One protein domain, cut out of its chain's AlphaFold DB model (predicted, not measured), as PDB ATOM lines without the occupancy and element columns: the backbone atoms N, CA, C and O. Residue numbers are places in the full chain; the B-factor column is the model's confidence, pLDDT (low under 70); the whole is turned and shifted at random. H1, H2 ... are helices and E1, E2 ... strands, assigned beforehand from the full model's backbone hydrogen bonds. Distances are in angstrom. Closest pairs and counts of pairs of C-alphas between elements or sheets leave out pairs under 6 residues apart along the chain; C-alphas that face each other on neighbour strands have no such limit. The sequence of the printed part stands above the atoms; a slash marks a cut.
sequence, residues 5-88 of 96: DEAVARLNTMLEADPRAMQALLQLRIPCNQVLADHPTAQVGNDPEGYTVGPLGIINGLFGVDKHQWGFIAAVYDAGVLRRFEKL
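Overview. This is residues 5 to 88 of the 96 residues of an uncharacterized protein of marine sediment metagenome (UniProt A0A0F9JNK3). A long two-stranded hairpin, E4 and E5, has H1 and H2 packed on one of its faces, mainly over E5; a small sheet of three short strands, E1, E3 and E2, with the short helix H3 beside it, makes the other end of the domain. H4 lies between these two ends, near the middle of the whole, and the long link from H4 leads back to the hairpin. The printed part has 84 residues, with four named helices and five named strands in the order H1, H2, E1, H3, E2, E3, H4, E4, E5, and its class is mixed, helices and strands. The small sheet runs E1, E3, E2, with E3 and E2 antiparallel; E4 and E5 are antiparallel too. The whole is compact, with a radius of gyration of the C-alphas of 12.9 A and spans of 35 by 24 by 18 A.

Along the chain. H1, residues 5 to 17, begins with C-alpha 5 at (7.051, 58.668, 17.167) and is 18.5 A long. H2, residues 19 to 26, measures 10.6 A. E1 holds residues 30 to 32, H3 residues 34 to 37, E2 residues 45 to 47 and E3 residues 50 to 53. H4, residues 55 to 61, begins with C-alpha 55 at (5.453, 41.691, 14.165). E4, residues 73 to 78, is 16.6 A long; E5, residues 81 to 87, is 18.2 A long and ends with C-alpha 87 at (2.921, 57.232, 12.011).

Arrangement. The closest C-alphas of H1 and E5 are those of Val 8 and Phe 85, 5.8 A apart. H1 and H2 only just touch, with 3 pairs of C-alphas within 8 A, and only at the corner; H1 does so with residues 14 to 15 alone, and the closest C-alphas, of Leu 15 and Met 22, are 5.7 A apart. The closest C-alphas of H2 and E5, Gln 23 and Leu 82, are also 5.8 A apart. E4 and E5 form a hairpin at 150 degrees, with N 76 and O 84 within hydrogen-bond range at 2.8 A. H2 and H4 only just touch, with 3 pairs within 8 A, the closest being Leu 26 and Pro 55 at 6.2 A, at a steep tilt of 59 degrees. The closest C-alphas of H4 and E4 are those of Asn 60 and Ile 73, 6.3 A apart. E2 and E3 form a hairpin at 152 degrees, with N 45 and O 52 at 2.8 A. E1 and E3 meet only at a point, where C-alphas 31 and 52 face each other at 4.4 A. H3 only grazes this sheet, with its residues 34 to 37. H1 and H4 are apart. In H1, H2 and H4 every O i to N i+4 pair is within hydrogen-bond range; H3 is too short for such a pair.

Size, cuts and confidence. The two C-alphas farthest apart, of Ala 17 and Pro 48, are 35.5 A apart, and the first and last printed C-alphas, of Asp 5 and Leu 88, 10.1 A. The printed part has no cut. The link from H4 to E4, of 11 residues, is long. The mean pLDDT of the printed part is 95.0, and no printed residue is under 70.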
ATOM      1  N   ASP A   5       6.023  57.989  17.962       95.94
ATOM      2  CA  ASP A   5       7.051  58.668  17.167       95.94
ATOM      3  C   ASP A   5       8.450  58.089  17.435       95.94
ATOM      4  O   ASP A   5       9.203  57.812  16.501       95.94
ATOM      5  N   GLU A   6       8.779  57.809  18.701       97.44
ATOM      6  CA  GLU A   6      10.031  57.136  19.064       97.44
ATOM      7  C   GLU A   6      10.104  55.706  18.512       97.44
ATOM      8  O   GLU A   6      11.181  55.257  18.112       97.44
ATOM      9  N   ALA A   7       8.986  54.977  18.481       97.12
ATOM     10  CA  ALA A   7       8.933  53.634  17.912       97.12
ATOM     11  C   ALA A   7       9.149  53.658  16.393       97.12
ATOM     12  O   ALA A   7       9.971  52.895  15.887       97.12
ATOM     13  N   VAL A   8       8.485  54.571  15.679       97.94
ATOM     14  CA  VAL A   8       8.676  54.778  14.236       97.94
ATOM     15  C   VAL A   8      10.125  55.146  13.925       97.94
ATOM     16  O   VAL A   8      10.723  54.555  13.025       97.94
ATOM     17  N   ALA A   9      10.717  56.072  14.684       98.19
ATOM     18  CA  ALA A   9      12.118  56.446  14.511       98.19
ATOM     19  C   ALA A   9      13.042  55.229  14.679       98.19
ATOM     20  O   ALA A   9      13.856  54.946  13.802       98.19
ATOM     21  N   ARG A  10      12.864  54.442  15.748       98.19
ATOM     22  CA  ARG A  10      13.662  53.229  15.991       98.19
ATOM     23  C   ARG A  10      13.499  52.190  14.883       98.19
ATOM     24  O   ARG A  10      14.502  51.677  14.396       98.19
ATOM     25  N   LEU A  11      12.272  51.905  14.449       98.31
ATOM     26  CA  LEU A  11      12.014  50.943  13.374       98.31
ATOM     27  C   LEU A  11      12.674  51.362  12.054       98.31
ATOM     28  O   LEU A  11      13.217  50.511  11.355       98.31
ATOM     29  N   ASN A  12      12.687  52.661  11.739       98.62
ATOM     30  CA  ASN A  12      13.405  53.167  10.571       98.62
ATOM     31  C   ASN A  12      14.928  53.033  10.726       98.62
ATOM     32  O   ASN A  12      15.569  52.559   9.795       98.62
ATOM     33  N   THR A  13      15.508  53.316  11.900       98.62
ATOM     34  CA  THR A  13      16.952  53.069  12.113       98.62
ATOM     35  C   THR A  13      17.322  51.585  11.982       98.62
ATOM     36  O   THR A  13      18.387  51.256  11.468       98.62
ATOM     37  N   MET A  14      16.435  50.669  12.392       98.62
ATOM     38  CA  MET A  14      16.624  49.225  12.193       98.62
ATOM     39  C   MET A  14      16.517  48.833  10.715       98.62
ATOM     40  O   MET A  14      17.302  48.014  10.245       98.62
ATOM     41  N   LEU A  15      15.574  49.428   9.979       98.56
ATOM     42  CA  LEU A  15      15.429  49.230   8.536       98.56
ATOM     43  C   LEU A  15      16.660  49.708   7.769       98.56
ATOM     44  O   LEU A  15      17.098  49.015   6.862       98.56
ATOM     45  N   GLU A  16      17.226  50.855   8.136       98.56
ATOM     46  CA  GLU A  16      18.465  51.366   7.545       98.56
ATOM     47  C   GLU A  16      19.659  50.451   7.837       98.56
ATOM     48  O   GLU A  16      20.487  50.218   6.955       98.56
ATOM     49  N   ALA A  17      19.734  49.907   9.054       98.75
ATOM     50  CA  ALA A  17      20.811  49.013   9.462       98.75
ATOM     51  C   ALA A  17      20.766  47.650   8.745       98.75
ATOM     52  O   ALA A  17      21.814  47.148   8.339       98.75
ATOM     53  N   ASP A  18      19.579  47.053   8.575       98.69
ATOM     54  CA  ASP A  18      19.397  45.808   7.814       98.69
ATOM     55  C   ASP A  18      18.036  45.767   7.085       98.69
ATOM     56  O   ASP A  18      17.041  45.230   7.599       98.69
ATOM     57  N   PRO A  19      17.979  46.279   5.839       98.31
ATOM     58  CA  PRO A  19      16.743  46.302   5.065       98.31
ATOM     59  C   PRO A  19      16.186  44.911   4.763       98.31
ATOM     60  O   PRO A  19      14.971  44.712   4.717       98.31
ATOM     61  N   ARG A  20      17.071  43.930   4.548       98.25
ATOM     62  CA  ARG A  20      16.686  42.570   4.164       98.25
ATOM     63  C   ARG A  20      16.042  41.843   5.339       98.25
ATOM     64  O   ARG A  20      15.007  41.204   5.150       98.25
ATOM     65  N   ALA A  21      16.636  41.932   6.528       98.44
ATOM     66  CA  ALA A  21      16.072  41.323   7.725       98.44
ATOM     67  C   ALA A  21      14.718  41.947   8.072       98.44
ATOM     68  O   ALA A  21      13.758  41.218   8.311       98.44
ATOM     69  N   MET A  22      14.610  43.277   8.022       98.44
ATOM     70  CA  MET A  22      13.352  43.968   8.311       98.44
ATOM     71  C   MET A  22      12.261  43.644   7.283       98.44
ATOM     72  O   MET A  22      11.123  43.386   7.674       98.44
ATOM     73  N   GLN A  23      12.591  43.562   5.990       97.94
ATOM     74  CA  GLN A  23      11.662  43.081   4.962       97.94
ATOM     75  C   GLN A  23      11.129  41.684   5.302       97.94
ATOM     76  O   GLN A  23       9.914  41.482   5.344       97.94
ATOM     77  N   ALA A  24      12.029  40.727   5.547       98.06
ATOM     78  CA  ALA A  24      11.661  39.341   5.820       98.06
ATOM     79  C   ALA A  24      10.825  39.215   7.102       98.06
ATOM     80  O   ALA A  24       9.819  38.510   7.121       98.06
ATOM     81  N   LEU A  25      11.201  39.948   8.152       97.81
ATOM     82  CA  LEU A  25      10.482  39.974   9.422       97.81
ATOM     83  C   LEU A  25       9.046  40.481   9.240       97.81
ATOM     84  O   LEU A  25       8.102  39.863   9.728       97.81
ATOM     85  N   LEU A  26       8.857  41.588   8.517       95.88
ATOM     86  CA  LEU A  26       7.541  42.210   8.359       95.88
ATOM     87  C   LEU A  26       6.611  41.448   7.404       95.88
ATOM     88  O   LEU A  26       5.394  41.641   7.475       95.88
ATOM     89  N   GLN A  27       7.157  40.563   6.568       94.56
ATOM     90  CA  GLN A  27       6.388  39.635   5.735       94.56
ATOM     91  C   GLN A  27       5.799  38.457   6.524       94.56
ATOM     92  O   GLN A  27       4.907  37.780   6.017       94.56
ATOM     93  N   LEU A  28       6.238  38.219   7.764       95.56
ATOM     94  CA  LEU A  28       5.670  37.158   8.589       95.56
ATOM     95  C   LEU A  28       4.224  37.491   8.987       95.56
ATOM     96  O   LEU A  28       3.938  38.519   9.616       95.56
ATOM     97  N   ARG A  29       3.317  36.585   8.624       94.56
ATOM     98  CA  ARG A  29       1.915  36.538   9.048       94.56
ATOM     99  C   ARG A  29       1.596  35.095   9.397       94.56
ATOM    100  O   ARG A  29       1.702  34.218   8.547       94.56
ATOM    101  N   ILE A  30       1.282  34.853  10.663       96.50
ATOM    102  CA  ILE A  30       1.104  33.510  11.212       96.50
ATOM    103  C   ILE A  30      -0.341  33.369  11.685       96.50
ATOM    104  O   ILE A  30      -0.801  34.256  12.409       96.50
ATOM    105  N   PRO A  31      -1.058  32.289  11.325       97.69
ATOM    106  CA  PRO A  31      -2.379  32.016  11.875       97.69
ATOM    107  C   PRO A  31      -2.362  32.011  13.404       97.69
ATOM    108  O   PRO A  31      -1.447  31.470  14.029       97.69
ATOM    109  N   CYS A  32      -3.380  32.600  14.013       97.44
ATOM    110  CA  CYS A  32      -3.536  32.656  15.457       97.44
ATOM    111  C   CYS A  32      -4.978  32.368  15.876       97.44
ATOM    112  O   CYS A  32      -5.907  32.398  15.071       97.44
ATOM    113  N   ASN A  33      -5.155  32.022  17.149       97.31
ATOM    114  CA  ASN A  33      -6.466  31.696  17.695       97.31
ATOM    115  C   ASN A  33      -7.232  32.957  18.132       97.31
ATOM    116  O   ASN A  33      -6.661  34.039  18.266       97.31
ATOM    117  N   GLN A  34      -8.527  32.784  18.414       96.56
ATOM    118  CA  GLN A  34      -9.403  33.863  18.880       96.56
ATOM    119  C   GLN A  34      -8.882  34.529  20.166       96.56
ATOM    120  O   GLN A  34      -8.977  35.737  20.310       96.56
ATOM    121  N   VAL A  35      -8.261  33.766  21.073       97.56
ATOM    122  CA  VAL A  35      -7.724  34.312  22.333       97.56
ATOM    123  C   VAL A  35      -6.632  35.356  22.076       97.56
ATOM    124  O   VAL A  35      -6.601  36.377  22.756       97.56
ATOM    125  N   LEU A  36      -5.743  35.126  21.100       96.00
ATOM    126  CA  LEU A  36      -4.744  36.126  20.723       96.00
ATOM    127  C   LEU A  36      -5.367  37.284  19.933       96.00
ATOM    128  O   LEU A  36      -4.943  38.422  20.113       96.00
ATOM    129  N   ALA A  37      -6.371  37.005  19.098       95.00
ATOM    130  CA  ALA A  37      -7.112  38.029  18.362       95.00
ATOM    131  C   ALA A  37      -7.844  39.018  19.287       95.00
ATOM    132  O   ALA A  37      -7.875  40.210  18.998       95.00
ATOM    133  N   ASP A  38      -8.361  38.536  20.419       94.38
ATOM    134  CA  ASP A  38      -9.064  39.343  21.424       94.38
ATOM    135  C   ASP A  38      -8.115  40.015  22.431       94.38
ATOM    136  O   ASP A  38      -8.556  40.725  23.340       94.38
ATOM    137  N   HIS A  39      -6.803  39.777  22.326       94.56
ATOM    138  CA  HIS A  39      -5.855  40.275  23.312       94.56
ATOM    139  C   HIS A  39      -5.702  41.804  23.196       94.56
ATOM    140  O   HIS A  39      -5.334  42.299  22.130       94.56
ATOM    141  N   PRO A  40      -5.862  42.580  24.290       89.88
ATOM    142  CA  PRO A  40      -5.904  44.049  24.233       89.88
ATOM    143  C   PRO A  40      -4.592  44.700  23.784       89.88
ATOM    144  O   PRO A  40      -4.562  45.889  23.485       89.88
ATOM    145  N   THR A  41      -3.501  43.934  23.765       92.81
ATOM    146  CA  THR A  41      -2.177  44.392  23.323       92.81
ATOM    147  C   THR A  41      -1.684  43.691  22.057       92.81
ATOM    148  O   THR A  41      -0.477  43.633  21.822       92.81
ATOM    149  N   ALA A  42      -2.583  43.111  21.264       94.00
ATOM    150  CA  ALA A  42      -2.270  42.564  19.952       94.00
ATOM    151  C   ALA A  42      -3.219  43.163  18.911       94.00
ATOM    152  O   ALA A  42      -4.405  43.344  19.161       94.00
ATOM    153  N   GLN A  43      -2.688  43.457  17.731       94.75
ATOM    154  CA  GLN A  43      -3.491  43.725  16.547       94.75
ATOM    155  C   GLN A  43      -3.298  42.561  15.574       94.75
ATOM    156  O   GLN A  43      -2.164  42.174  15.277       94.75
ATOM    157  N   VAL A  44      -4.398  42.006  15.073       95.25
ATOM    158  CA  VAL A  44      -4.390  40.883  14.128       95.25
ATOM    159  C   VAL A  44      -4.995  41.290  12.787       95.25
ATOM    160  O   VAL A  44      -5.815  42.204  12.711       95.25
ATOM    161  N   GLY A  45      -4.571  40.618  11.720       92.69
ATOM    162  CA  GLY A  45      -5.302  40.579  10.459       92.69
ATOM    163  C   GLY A  45      -6.536  39.693  10.603       92.69
ATOM    164  O   GLY A  45      -6.502  38.697  11.325       92.69
ATOM    165  N   ASN A  46      -7.619  40.076   9.932       91.31
ATOM    166  CA  ASN A  46      -8.847  39.297   9.845       91.31
ATOM    167  C   ASN A  46      -9.065  38.922   8.379       91.31
ATOM    168  O   ASN A  46      -9.578  39.726   7.598       91.31
ATOM    169  N   ASP A  47      -8.608  37.728   8.020       86.94
ATOM    170  CA  ASP A  47      -8.680  37.183   6.671       86.94
ATOM    171  C   ASP A  47      -9.819  36.143   6.601       86.94
ATOM    172  O   ASP A  47     -10.236  35.614   7.635       86.94
ATOM    173  N   PRO A  48     -10.332  35.777   5.409       90.38
ATOM    174  CA  PRO A  48     -11.401  34.775   5.293       90.38
ATOM    175  C   PRO A  48     -11.078  33.410   5.929       90.38
ATOM    176  O   PRO A  48     -11.985  32.666   6.288       90.38
ATOM    177  N   GLU A  49      -9.791  33.081   6.056       90.94
ATOM    178  CA  GLU A  49      -9.284  31.822   6.618       90.94
ATOM    179  C   GLU A  49      -9.081  31.872   8.147       90.94
ATOM    180  O   GLU A  49      -8.781  30.848   8.762       90.94
ATOM    181  N   GLY A  50      -9.261  33.041   8.774       94.88
ATOM    182  CA  GLY A  50      -9.105  33.255  10.212       94.88
ATOM    183  C   GLY A  50      -8.208  34.447  10.549       94.88
ATOM    184  O   GLY A  50      -7.969  35.334   9.731       94.88
ATOM    185  N   TYR A  51      -7.702  34.470  11.782       97.44
ATOM    186  CA  TYR A  51      -6.860  35.566  12.257       97.44
ATOM    187  C   TYR A  51      -5.389  35.300  11.995       97.44
ATOM    188  O   TYR A  51      -4.890  34.206  12.265       97.44
ATOM    189  N   THR A  52      -4.663  36.328  11.569       97.25
ATOM    190  CA  THR A  52      -3.210  36.268  11.404       97.25
ATOM    191  C   THR A  52      -2.518  37.324  12.256       97.25
ATOM    192  O   THR A  52      -2.992  38.446  12.406       97.25
ATOM    193  N   VAL A  53      -1.362  36.992  12.822       96.69
ATOM    194  CA  VAL A  53      -0.540  37.930  13.588       96.69
ATOM    195  C   VAL A  53       0.832  38.064  12.946       96.69
ATOM    196  O   VAL A  53       1.417  37.099  12.450       96.69
ATOM    197  N   GLY A  54       1.350  39.285  12.938       96.50
ATOM    198  CA  GLY A  54       2.702  39.589  12.492       96.50
ATOM    199  C   GLY A  54       3.384  40.575  13.437       96.50
ATOM    200  O   GLY A  54       2.717  41.161  14.295       96.50
ATOM    201  N   PRO A  55       4.694  40.817  13.269       96.62
ATOM    202  CA  PRO A  55       5.453  41.691  14.165       96.62
ATOM    203  C   PRO A  55       4.865  43.101  14.293       96.62
ATOM    204  O   PRO A  55       4.761  43.620  15.399       96.62
ATOM    205  N   LEU A  56       4.400  43.696  13.185       96.00
ATOM    206  CA  LEU A  56       3.762  45.018  13.218       96.00
ATOM    207  C   LEU A  56       2.466  45.023  14.037       96.00
ATOM    208  O   LEU A  56       2.194  45.998  14.725       96.00
ATOM    209  N   GLY A  57       1.697  43.934  13.995       95.44
ATOM    210  CA  GLY A  57       0.467  43.796  14.769       95.44
ATOM    211  C   GLY A  57       0.725  43.736  16.276       95.44
ATOM    212  O   GLY A  57       0.030  44.384  17.055       95.44
ATOM    213  N   ILE A  58       1.788  43.042  16.692       95.75
ATOM    214  CA  ILE A  58       2.239  43.044  18.092       95.75
ATOM    215  C   ILE A  58       2.703  44.440  18.510       95.75
ATOM    216  O   ILE A  58       2.318  44.926  19.568       95.75
ATOM    217  N   ILE A  59       3.496  45.109  17.667       95.62
ATOM    218  CA  ILE A  59       3.994  46.458  17.956       95.62
ATOM    219  C   ILE A  59       2.831  47.447  18.085       95.62
ATOM    220  O   ILE A  59       2.766  48.170  19.073       95.62
ATOM    221  N   ASN A  60       1.895  47.466  17.132       95.06
ATOM    222  CA  ASN A  60       0.725  48.344  17.187       95.06
ATOM    223  C   ASN A  60      -0.168  48.042  18.390       95.06
ATOM    224  O   ASN A  60      -0.658  48.974  19.018       95.06
ATOM    225  N   GLY A  61      -0.317  46.772  18.775       94.06
ATOM    226  CA  GLY A  61      -1.062  46.393  19.972       94.06
ATOM    227  C   GLY A  61      -0.553  47.066  21.255       94.06
ATOM    228  O   GLY A  61      -1.348  47.388  22.131       94.06
ATOM    229  N   LEU A  62       0.744  47.383  21.354       93.81
ATOM    230  CA  LEU A  62       1.302  48.128  22.493       93.81
ATOM    231  C   LEU A  62       0.870  49.603  22.540       93.81
ATOM    232  O   LEU A  62       0.944  50.225  23.600       93.81
ATOM    233  N   PHE A  63       0.445  50.164  21.407       93.62
ATOM    234  CA  PHE A  63       0.007  51.556  21.275       93.62
ATOM    235  C   PHE A  63      -1.514  51.699  21.144       93.62
ATOM    236  O   PHE A  63      -2.030  52.813  21.233       93.62
ATOM    237  N   GLY A  64      -2.226  50.587  20.954       90.38
ATOM    238  CA  GLY A  64      -3.660  50.561  20.698       90.38
ATOM    239  C   GLY A  64      -4.014  50.896  19.247       90.38
ATOM    240  O   GLY A  64      -3.174  50.882  18.345       90.38
ATOM    241  N   VAL A  65      -5.296  51.185  19.035       87.38
ATOM    242  CA  VAL A  65      -5.880  51.465  17.720       87.38
ATOM    243  C   VAL A  65      -6.681  52.762  17.734       87.38
ATOM    244  O   VAL A  65      -7.114  53.235  18.785       87.38
ATOM    245  N   ASP A  66      -6.887  53.334  16.553       86.19
ATOM    246  CA  ASP A  66      -7.763  54.481  16.357       86.19
ATOM    247  C   ASP A  66      -9.258  54.087  16.306       86.19
ATOM    248  O   ASP A  66      -9.654  52.931  16.490       86.19
ATOM    249  N   LYS A  67     -10.123  55.070  16.022       85.38
ATOM    250  CA  LYS A  67     -11.580  54.876  15.903       85.38
ATOM    251  C   LYS A  67     -12.002  53.917  14.777       85.38
ATOM    252  O   LYS A  67     -13.147  53.478  14.767       85.38
ATOM    253  N   HIS A  68     -11.106  53.605  13.843       82.50
ATOM    254  CA  HIS A  68     -11.317  52.681  12.729       82.50
ATOM    255  C   HIS A  68     -10.688  51.303  12.981       82.50
ATOM    256  O   HIS A  68     -10.696  50.464  12.085       82.50
ATOM    257  N   GLN A  69     -10.188  51.053  14.199       84.56
ATOM    258  CA  GLN A  69      -9.466  49.833  14.573       84.56
ATOM    259  C   GLN A  69      -8.125  49.675  13.836       84.56
ATOM    260  O   GLN A  69      -7.626  48.562  13.649       84.56
ATOM    261  N   TRP A  70      -7.519  50.789  13.416       86.88
ATOM    262  CA  TRP A  70      -6.214  50.794  12.765       86.88
ATOM    263  C   TRP A  70      -5.114  51.156  13.760       86.88
ATOM    264  O   TRP A  70      -5.245  52.089  14.550       86.88
ATOM    265  N   GLY A  71      -4.016  50.405  13.722       91.69
ATOM    266  CA  GLY A  71      -2.824  50.698  14.505       91.69
ATOM    267  C   GLY A  71      -2.136  51.972  14.019       91.69
ATOM    268  O   GLY A  71      -2.200  52.320  12.840       91.69
ATOM    269  N   PHE A  72      -1.450  52.668  14.922       94.62
ATOM    270  CA  PHE A  72      -0.849  53.971  14.627       94.62
ATOM    271  C   PHE A  72       0.439  53.910  13.795       94.62
ATOM    272  O   PHE A  72       0.920  54.958  13.372       94.62
ATOM    273  N   ILE A  73       1.020  52.730  13.565       95.81
ATOM    274  CA  ILE A  73       2.252  52.554  12.787       95.81
ATOM    275  C   ILE A  73       1.946  51.762  11.517       95.81
ATOM    276  O   ILE A  73       1.434  50.642  11.575       95.81
ATOM    277  N   ALA A  74       2.324  52.324  10.371       94.94
ATOM    278  CA  ALA A  74       2.247  51.678   9.069       94.94
ATOM    279  C   ALA A  74       3.637  51.329   8.534       94.94
ATOM    280  O   ALA A  74       4.588  52.093   8.691       94.94
ATOM    281  N   ALA A  75       3.729  50.190   7.852       96.19
ATOM    282  CA  ALA A  75       4.856  49.842   6.995       96.19
ATOM    283  C   ALA A  75       4.522  50.249   5.553       96.19
ATOM    284  O   ALA A  75       3.506  49.823   5.004       96.19
ATOM    285  N   VAL A  76       5.364  51.081   4.942       96.19
ATOM    286  CA  VAL A  76       5.156  51.594   3.585       96.19
ATOM    287  C   VAL A  76       5.982  50.788   2.602       96.19
ATOM    288  O   VAL A  76       7.207  50.714   2.720       96.19
ATOM    289  N   TYR A  77       5.302  50.234   1.603       95.81
ATOM    290  CA  TYR A  77       5.911  49.441   0.548       95.81
ATOM    291  C   TYR A  77       5.875  50.181  -0.787       95.81
ATOM    292  O   TYR A  77       4.911  50.872  -1.105       95.81
ATOM    293  N   ASP A  78       6.919  49.989  -1.582       95.12
ATOM    294  CA  ASP A  78       7.020  50.423  -2.971       95.12
ATOM    295  C   ASP A  78       7.498  49.228  -3.800       95.12
ATOM    296  O   ASP A  78       8.529  48.633  -3.487       95.12
ATOM    297  N   ALA A  79       6.705  48.821  -4.794       94.75
ATOM    298  CA  ALA A  79       6.934  47.609  -5.589       94.75
ATOM    299  C   ALA A  79       7.243  46.348  -4.741       94.75
ATOM    300  O   ALA A  79       8.103  45.541  -5.085       94.75
ATOM    301  N   GLY A  80       6.557  46.188  -3.600       93.31
ATOM    302  CA  GLY A  80       6.743  45.057  -2.674       93.31
ATOM    303  C   GLY A  80       7.951  45.175  -1.733       93.31
ATOM    304  O   GLY A  80       8.144  44.312  -0.875       93.31
ATOM    305  N   VAL A  81       8.733  46.250  -1.842       96.31
ATOM    306  CA  VAL A  81       9.899  46.530  -0.998       96.31
ATOM    307  C   VAL A  81       9.513  47.488   0.124       96.31
ATOM    308  O   VAL A  81       8.981  48.566  -0.133       96.31
ATOM    309  N   LEU A  82       9.801  47.113   1.367       97.50
ATOM    310  CA  LEU A  82       9.642  47.940   2.558       97.50
ATOM    311  C   LEU A  82      10.584  49.138   2.457       97.50
ATOM    312  O   LEU A  82      11.802  48.982   2.365       97.50
ATOM    313  N   ARG A  83      10.013  50.341   2.458       97.88
ATOM    314  CA  ARG A  83      10.768  51.593   2.325       97.88
ATOM    315  C   ARG A  83      10.942  52.327   3.636       97.88
ATOM    316  O   ARG A  83      11.987  52.930   3.835       97.88
ATOM    317  N   ARG A  84       9.908  52.335   4.475       98.06
ATOM    318  CA  ARG A  84       9.896  53.066   5.747       98.06
ATOM    319  C   ARG A  84       8.712  52.666   6.610       98.06
ATOM    320  O   ARG A  84       7.743  52.084   6.121       98.06
ATOM    321  N   PHE A  85       8.786  53.055   7.872       97.94
ATOM    322  CA  PHE A  85       7.662  53.095   8.792       97.94
ATOM    323  C   PHE A  85       7.182  54.532   8.957       97.94
ATOM    324  O   PHE A  85       7.994  55.457   9.006       97.94
ATOM    325  N   GLU A  86       5.874  54.715   9.078       96.12
ATOM    326  CA  GLU A  86       5.263  56.023   9.297       96.12
ATOM    327  C   GLU A  86       4.197  55.946  10.378       96.12
ATOM    328  O   GLU A  86       3.497  54.940  10.523       96.12
ATOM    329  N   LYS A  87       4.058  57.041  11.123       94.88
ATOM    330  CA  LYS A  87       2.921  57.232  12.011       94.88
ATOM    331  C   LYS A  87       1.701  57.611  11.181       94.88
ATOM    332  O   LYS A  87       1.728  58.587  10.426       94.88
ATOM    333  N   LEU A  88       0.623  56.863  11.354       88.62
ATOM    334  CA  LEU A  88      -0.673  57.213  10.809       88.62
ATOM    335  C   LEU A  88      -1.302  58.322  11.658       88.62
ATOM    336  O   LEU A  88      -1.311  58.284  12.888       88.62
TER     337      LEU A  88